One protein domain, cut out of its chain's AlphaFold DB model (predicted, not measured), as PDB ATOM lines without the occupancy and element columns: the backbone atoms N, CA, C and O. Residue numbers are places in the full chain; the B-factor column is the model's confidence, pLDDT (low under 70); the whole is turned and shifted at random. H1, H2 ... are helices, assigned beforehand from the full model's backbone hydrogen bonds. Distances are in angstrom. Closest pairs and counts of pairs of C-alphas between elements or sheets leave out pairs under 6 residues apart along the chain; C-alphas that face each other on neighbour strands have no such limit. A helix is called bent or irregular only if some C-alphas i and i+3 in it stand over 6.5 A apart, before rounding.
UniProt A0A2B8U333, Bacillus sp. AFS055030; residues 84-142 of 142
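Overview. This is residues 84 to 142 of the 142 residues of a protein of Bacillus sp. AFS055030 (UniProt A0A2B8U333). Two long helices, straight H2 and bent H1, make an open, branched figure: the H1b arm of H1 comes in steeply at the middle of H2, and the link folds back to where H2 begins. Residues 84 to 99 and 133 to 142 stick out as two free arms. The 59 printed residues hold H1, then H2, with no named strand; the class is all helix. The whole is loose, with a radius of gyration of the C-alphas of 13.9 A and spans of 40 by 33 by 18 A.

Along the chain. H2, residues 118 to 141, is 34.6 A long and ends at C-alpha 141 (168.847, 186.861, 146.880). H1, residues 84 to 107, begins at C-alpha 84 (146.599, 211.957, 157.812); by its hydrogen bonds it was assigned as one helix, but it is bent, with C-alphas 96 and 99 6.6 A apart. Its arms are H1a, residues 84 to 96, 18.4 A, and H1b, residues 99 to 107.

Arrangement. H2 only just touches H1b, with residues 128 to 132 alone and 3 pairs of C-alphas within 8 A; the closest C-alphas, of Met 104 and Ser 128, are 6.4 A apart. They run opposite ways at a steep tilt of 68 degrees, only just short of about perpendicular. H1a and H2 are apart. H1a and H1b stand at a shallow tilt of 34 degrees, only just short of steep. In H1a, H1b and H2 every O i to N i+4 pair is within hydrogen-bond range.

Size, cuts and confidence. The two C-alphas farthest apart, of Glu 84 and Arg 116, are 40.4 A apart. The printed part has no cut, the link from H1 to H2 is short, and no printed residue has a pLDDT under 70.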
ATOM      1  N   GLU A  84     145.198 212.229 158.154       97.25
ATOM      2  CA  GLU A  84     146.599 211.957 157.812       97.25
ATOM      3  C   GLU A  84     146.868 210.458 157.646       97.25
ATOM      4  O   GLU A  84     147.476 210.036 156.664       97.25
ATOM      5  N   LYS A  85     146.307 209.632 158.537       96.75
ATOM      6  CA  LYS A  85     146.393 208.170 158.443       96.75
ATOM      7  C   LYS A  85     145.929 207.654 157.078       96.75
ATOM      8  O   LYS A  85     146.590 206.807 156.484       96.75
ATOM      9  N   TYR A  86     144.812 208.166 156.558       96.56
ATOM     10  CA  TYR A  86     144.332 207.774 155.235       96.56
ATOM     11  C   TYR A  86     145.305 208.193 154.130       96.56
ATOM     12  O   TYR A  86     145.603 207.378 153.255       96.56
ATOM     13  N   ARG A  87     145.831 209.425 154.181       96.06
ATOM     14  CA  ARG A  87     146.817 209.914 153.202       96.06
ATOM     15  C   ARG A  87     148.069 209.036 153.171       96.06
ATOM     16  O   ARG A  87     148.501 208.650 152.084       96.06
ATOM     17  N   GLN A  88     148.588 208.650 154.336       96.38
ATOM     18  CA  GLN A  88     149.745 207.755 154.444       96.38
ATOM     19  C   GLN A  88     149.461 206.368 153.853       96.38
ATOM     20  O   GLN A  88     150.228 205.882 153.019       96.38
ATOM     21  N   VAL A  89     148.315 205.765 154.188       95.62
ATOM     22  CA  VAL A  89     147.906 204.467 153.624       95.62
ATOM     23  C   VAL A  89     147.744 204.542 152.100       95.62
ATOM     24  O   VAL A  89     148.197 203.642 151.395       95.62
ATOM     25  N   GLN A  90     147.148 205.611 151.555       95.19
ATOM     26  CA  GLN A  90     147.041 205.775 150.099       95.19
ATOM     27  C   GLN A  90     148.415 205.933 149.436       95.19
ATOM     28  O   GLN A  90     148.646 205.353 148.376       95.19
ATOM     29  N   LYS A  91     149.350 206.666 150.055       94.25
ATOM     30  CA  LYS A  91     150.723 206.795 149.543       94.25
ATOM     31  C   LYS A  91     151.407 205.429 149.456       94.25
ATOM     32  O   LYS A  91     151.960 205.105 148.409       94.25
ATOM     33  N   GLN A  92     151.304 204.616 150.506       94.38
ATOM     34  CA  GLN A  92     151.842 203.255 150.517       94.38
ATOM     35  C   GLN A  92     151.160 202.358 149.475       94.38
ATOM     36  O   GLN A  92     151.843 201.634 148.757       94.38
ATOM     37  N   ARG A  93     149.832 202.441 149.324       94.62
ATOM     38  CA  ARG A  93     149.082 201.656 148.330       94.62
ATOM     39  C   ARG A  93     149.567 201.907 146.903       94.62
ATOM     40  O   ARG A  93     149.736 200.944 146.156       94.62
ATOM     41  N   ARG A  94     149.820 203.167 146.535       91.81
ATOM     42  CA  ARG A  94     150.343 203.524 145.204       91.81
ATOM     43  C   ARG A  94     151.694 202.872 144.921       91.81
ATOM     44  O   ARG A  94     151.908 202.351 143.834       91.81
ATOM     45  N   VAL A  95     152.580 202.849 145.918       88.94
ATOM     46  CA  VAL A  95     153.929 202.281 145.783       88.94
ATOM     47  C   VAL A  95     153.895 200.751 145.779       88.94
ATOM     48  O   VAL A  95     154.425 200.114 144.872       88.94
ATOM     49  N   TRP A  96     153.252 200.145 146.776       87.00
ATOM     50  CA  TRP A  96     153.363 198.706 147.024       87.00
ATOM     51  C   TRP A  96     152.299 197.885 146.300       87.00
ATOM     52  O   TRP A  96     152.581 196.797 145.791       87.00
ATOM     53  N   CYS A  97     151.063 198.379 146.243       91.12
ATOM     54  CA  CYS A  97     149.940 197.608 145.724       91.12
ATOM     55  C   CYS A  97     149.716 197.867 144.235       91.12
ATOM     56  O   CYS A  97     149.674 196.915 143.463       91.12
ATOM     57  N   GLU A  98     149.559 199.125 143.818       92.88
ATOM     58  CA  GLU A  98     149.069 199.455 142.470       92.88
ATOM     59  C   GLU A  98     150.006 198.962 141.363       92.88
ATOM     60  O   GLU A  98     149.539 198.299 140.436       92.88
ATOM     61  N   GLY A  99     151.321 199.160 141.503       91.00
ATOM     62  CA  GLY A  99     152.303 198.630 140.548       91.00
ATOM     63  C   GLY A  99     152.300 197.096 140.468       91.00
ATOM     64  O   GLY A  99     152.364 196.515 139.379       91.00
ATOM     65  N   THR A 100     152.147 196.426 141.614       92.44
ATOM     66  CA  THR A 100     152.053 194.959 141.689       92.44
ATOM     67  C   THR A 100     150.792 194.452 140.999       92.44
ATOM     68  O   THR A 100     150.861 193.543 140.177       92.44
ATOM     69  N   PHE A 101     149.639 195.063 141.285       93.00
ATOM     70  CA  PHE A 101     148.373 194.715 140.644       93.00
ATOM     71  C   PHE A 101     148.396 194.983 139.142       93.00
ATOM     72  O   PHE A 101     147.910 194.146 138.385       93.00
ATOM     73  N   GLY A 102     148.982 196.100 138.703       94.12
ATOM     74  CA  GLY A 102     149.184 196.395 137.285       94.12
ATOM     75  C   GLY A 102     149.975 195.282 136.604       94.12
ATOM     76  O   GLY A 102     149.484 194.668 135.660       94.12
ATOM     77  N   THR A 103     151.134 194.933 137.169       93.69
ATOM     78  CA  THR A 103     151.985 193.846 136.663       93.69
ATOM     79  C   THR A 103     151.240 192.515 136.622       93.69
ATOM     80  O   THR A 103     151.317 191.802 135.623       93.69
ATOM     81  N   MET A 104     150.492 192.181 137.677       95.00
ATOM     82  CA  MET A 104     149.728 190.939 137.717       95.00
ATOM     83  C   MET A 104     148.666 190.881 136.616       95.00
ATOM     84  O   MET A 104     148.539 189.872 135.926       95.00
ATOM     85  N   LYS A 105     147.932 191.979 136.405       94.81
ATOM     86  CA  LYS A 105     146.911 192.057 135.356       94.81
ATOM     87  C   LYS A 105     147.516 191.923 133.963       94.81
ATOM     88  O   LYS A 105     146.990 191.165 133.159       94.81
ATOM     89  N   THR A 106     148.621 192.616 133.688       95.38
ATOM     90  CA  THR A 106     149.214 192.661 132.341       95.38
ATOM     91  C   THR A 106     150.085 191.452 132.009       95.38
ATOM     92  O   THR A 106     150.160 191.068 130.850       95.38
ATOM     93  N   LYS A 107     150.786 190.878 132.997       95.12
ATOM     94  CA  LYS A 107     151.848 189.876 132.773       95.12
ATOM     95  C   LYS A 107     151.618 188.540 133.483       95.12
ATOM     96  O   LYS A 107     152.387 187.614 133.262       95.12
ATOM     97  N   HIS A 108     150.611 188.432 134.350       94.75
ATOM     98  CA  HIS A 108     150.365 187.226 135.147       94.75
ATOM     99  C   HIS A 108     148.882 186.850 135.166       94.75
ATOM    100  O   HIS A 108     148.312 186.647 136.227       94.75
ATOM    101  N   ASN A 109     148.245 186.770 133.995       92.56
ATOM    102  CA  ASN A 109     146.916 186.169 133.822       92.56
ATOM    103  C   ASN A 109     145.801 186.707 134.741       92.56
ATOM    104  O   ASN A 109     144.819 186.008 134.972       92.56
ATOM    105  N   LEU A 110     145.895 187.951 135.226       95.00
ATOM    106  CA  LEU A 110     144.813 188.616 135.971       95.00
ATOM    107  C   LEU A 110     144.095 189.711 135.181       95.00
ATOM    108  O   LEU A 110     143.324 190.475 135.758       95.00
ATOM    109  N   TYR A 111     144.305 189.784 133.863       95.00
ATOM    110  CA  TYR A 111     143.550 190.695 133.000       95.00
ATOM    111  C   TYR A 111     142.042 190.401 133.043       95.00
ATOM    112  O   TYR A 111     141.226 191.316 133.127       95.00
ATOM    113  N   LYS A 112     141.678 189.114 133.034       95.00
ATOM    114  CA  LYS A 112     140.305 188.628 133.189       95.00
ATOM    115  C   LYS A 112     140.280 187.310 133.955       95.00
ATOM    116  O   LYS A 112     141.306 186.655 134.137       95.00
ATOM    117  N   THR A 113     139.098 186.905 134.395       94.94
ATOM    118  CA  THR A 113     138.882 185.577 134.967       94.94
ATOM    119  C   THR A 113     138.752 184.553 133.838       94.94
ATOM    120  O   THR A 113     138.006 184.762 132.882       94.94
ATOM    121  N   TYR A 114     139.497 183.450 133.926       93.31
ATOM    122  CA  TYR A 114     139.450 182.367 132.930       93.31
ATOM    123  C   TYR A 114     138.678 181.146 133.436       93.31
ATOM    124  O   TYR A 114     138.307 180.274 132.654       93.31
ATOM    125  N   LYS A 115     138.412 181.086 134.744       94.38
ATOM    126  CA  LYS A 115     137.656 180.012 135.390       94.38
ATOM    127  C   LYS A 115     136.298 180.520 135.891       94.38
ATOM    128  O   LYS A 115     136.122 181.712 136.142       94.38
ATOM    129  N   ARG A 116     135.336 179.605 136.057       96.38
ATOM    130  CA  ARG A 116     134.015 179.878 136.656       96.38
ATOM    131  C   ARG A 116     133.976 179.395 138.109       96.38
ATOM    132  O   ARG A 116     134.455 178.301 138.398       96.38
ATOM    133  N   GLY A 117     133.369 180.191 138.988       97.44
ATOM    134  CA  GLY A 117     133.239 179.902 140.420       97.44
ATOM    135  C   GLY A 117     134.343 180.533 141.274       97.44
ATOM    136  O   GLY A 117     135.502 180.604 140.865       97.44
ATOM    137  N   ILE A 118     133.971 180.988 142.476       97.62
ATOM    138  CA  ILE A 118     134.839 181.767 143.380       97.62
ATOM    139  C   ILE A 118     136.121 181.003 143.729       97.62
ATOM    140  O   ILE A 118     137.200 181.576 143.649       97.62
ATOM    141  N   GLN A 119     136.019 179.710 144.044       98.06
ATOM    142  CA  GLN A 119     137.171 178.882 144.422       98.06
ATOM    143  C   GLN A 119     138.208 178.778 143.294       98.06
ATOM    144  O   GLN A 119     139.395 178.996 143.511       98.06
ATOM    145  N   LYS A 120     137.756 178.525 142.061       97.69
ATOM    146  CA  LYS A 120     138.641 178.410 140.895       97.69
ATOM    147  C   LYS A 120     139.266 179.758 140.513       97.69
ATOM    148  O   LYS A 120     140.419 179.815 140.095       97.69
ATOM    149  N   ILE A 121     138.527 180.859 140.658       97.25
ATOM    150  CA  ILE A 121     139.072 182.209 140.440       97.25
ATOM    151  C   ILE A 121     140.094 182.564 141.527       97.25
ATOM    152  O   ILE A 121     141.133 183.141 141.218       97.25
ATOM    153  N   LEU A 122     139.836 182.193 142.784       97.56
ATOM    154  CA  LEU A 122     140.777 182.390 143.885       97.56
ATOM    155  C   LEU A 122     142.104 181.682 143.603       97.56
ATOM    156  O   LEU A 122     143.155 182.303 143.711       97.56
ATOM    157  N   GLU A 123     142.053 180.426 143.168       97.19
ATOM    158  CA  GLU A 123     143.229 179.663 142.741       97.19
ATOM    159  C   GLU A 123     144.038 180.413 141.660       97.19
ATOM    160  O   GLU A 123     145.244 180.600 141.806       97.19
ATOM    161  N   GLN A 124     143.380 180.933 140.614       95.75
ATOM    162  CA  GLN A 124     144.029 181.747 139.571       95.75
ATOM    163  C   GLN A 124     144.729 182.991 140.159       95.75
ATOM    164  O   GLN A 124     145.870 183.301 139.800       95.75
ATOM    165  N   CYS A 125     144.067 183.702 141.077       96.38
ATOM    166  CA  CYS A 125     144.644 184.850 141.781       96.38
ATOM    167  C   CYS A 125     145.870 184.465 142.615       96.38
ATOM    168  O   CYS A 125     146.882 185.166 142.565       96.38
ATOM    169  N   LEU A 126     145.802 183.345 143.336       96.62
ATOM    170  CA  LEU A 126     146.896 182.847 144.168       96.62
ATOM    171  C   LEU A 126     148.108 182.439 143.327       96.62
ATOM    172  O   LEU A 126     149.220 182.839 143.660       96.62
ATOM    173  N   PHE A 127     147.913 181.750 142.198       96.56
ATOM    174  CA  PHE A 127     149.013 181.424 141.281       96.56
ATOM    175  C   PHE A 127     149.711 182.674 140.737       96.56
ATOM    176  O   PHE A 127     150.939 182.735 140.662       96.56
ATOM    177  N   SER A 128     148.932 183.703 140.410       95.88
ATOM    178  CA  SER A 128     149.458 184.974 139.909       95.88
ATOM    179  C   SER A 128     150.272 185.711 140.978       95.88
ATOM    180  O   SER A 128     151.364 186.212 140.696       95.88
ATOM    181  N   ALA A 129     149.777 185.728 142.219       95.44
ATOM    182  CA  ALA A 129     150.485 186.291 143.365       95.44
ATOM    183  C   ALA A 129     151.762 185.503 143.697       95.44
ATOM    184  O   ALA A 129     152.816 186.103 143.911       95.44
ATOM    185  N   MET A 130     151.699 184.168 143.671       96.88
ATOM    186  CA  MET A 130     152.848 183.291 143.900       96.88
ATOM    187  C   MET A 130     153.956 183.556 142.879       96.88
ATOM    188  O   MET A 130     155.102 183.759 143.269       96.88
ATOM    189  N   ALA A 131     153.622 183.655 141.589       96.25
ATOM    190  CA  ALA A 131     154.601 183.954 140.546       96.25
ATOM    191  C   ALA A 131     155.324 185.298 140.773       96.25
ATOM    192  O   ALA A 131     156.529 185.403 140.542       96.25
ATOM    193  N   ILE A 132     154.615 186.328 141.246       94.81
ATOM    194  CA  ILE A 132     155.229 187.614 141.612       94.81
ATOM    195  C   ILE A 132     156.128 187.477 142.842       94.81
ATOM    196  O   ILE A 132     157.231 188.026 142.850       94.81
ATOM    197  N   ASN A 133     155.674 186.765 143.872       94.75
ATOM    198  CA  ASN A 133     156.448 186.570 145.094       94.75
ATOM    199  C   ASN A 133     157.751 185.814 144.810       94.75
ATOM    200  O   ASN A 133     158.805 186.257 145.256       94.75
ATOM    201  N   LEU A 134     157.711 184.771 143.976       96.25
ATOM    202  CA  LEU A 134     158.910 184.052 143.533       96.25
ATOM    203  C   LEU A 134     159.896 184.979 142.806       96.25
ATOM    204  O   LEU A 134     161.074 185.011 143.150       96.25
ATOM    205  N   LYS A 135     159.422 185.814 141.867       94.62
ATOM    206  CA  LYS A 135     160.274 186.811 141.186       94.62
ATOM    207  C   LYS A 135     160.933 187.789 142.164       94.62
ATOM    208  O   LYS A 135     162.075 188.188 141.953       94.62
ATOM    209  N   ARG A 136     160.222 188.192 143.221       93.50
ATOM    210  CA  ARG A 136     160.764 189.071 144.270       93.50
ATOM    211  C   ARG A 136     161.818 188.376 145.116       93.50
ATOM    212  O   ARG A 136     162.832 189.000 145.390       93.50
ATOM    213  N   MET A 137     161.586 187.122 145.499       96.50
ATOM    214  CA  MET A 137     162.553 186.332 146.266       96.50
ATOM    215  C   MET A 137     163.856 186.166 145.486       96.50
ATOM    216  O   MET A 137     164.914 186.468 146.019       96.50
ATOM    217  N   VAL A 138     163.777 185.800 144.201       97.12
ATOM    218  CA  VAL A 138     164.962 185.697 143.332       97.12
ATOM    219  C   VAL A 138     165.706 187.033 143.249       97.12
ATOM    220  O   VAL A 138     166.918 187.064 143.407       97.12
ATOM    221  N   LYS A 139     164.990 188.152 143.069       94.19
ATOM    222  CA  LYS A 139     165.591 189.499 143.049       94.19
ATOM    223  C   LYS A 139     166.191 189.935 144.398       94.19
ATOM    224  O   LYS A 139     166.974 190.868 144.418       94.19
ATOM    225  N   ALA A 140     165.756 189.362 145.516       94.25
ATOM    226  CA  ALA A 140     166.261 189.725 146.840       94.25
ATOM    227  C   ALA A 140     167.508 188.923 147.241       94.25
ATOM    228  O   ALA A 140     168.220 189.340 148.147       94.25
ATOM    229  N   ILE A 141     167.717 187.761 146.614       94.69
ATOM    230  CA  ILE A 141     168.847 186.861 146.880       94.69
ATOM    231  C   ILE A 141     170.003 187.119 145.897       94.69
ATOM    232  O   ILE A 141     171.155 186.894 146.256       94.69
ATOM    233  N   ASN A 142     169.692 187.596 144.688       71.19
ATOM    234  CA  ASN A 142     170.661 188.111 143.714       71.19
ATOM    235  C   ASN A 142     170.900 189.609 143.910       71.19
ATOM    236  O   ASN A 142     172.030 190.054 143.625       71.19
TER     237      ASN A 142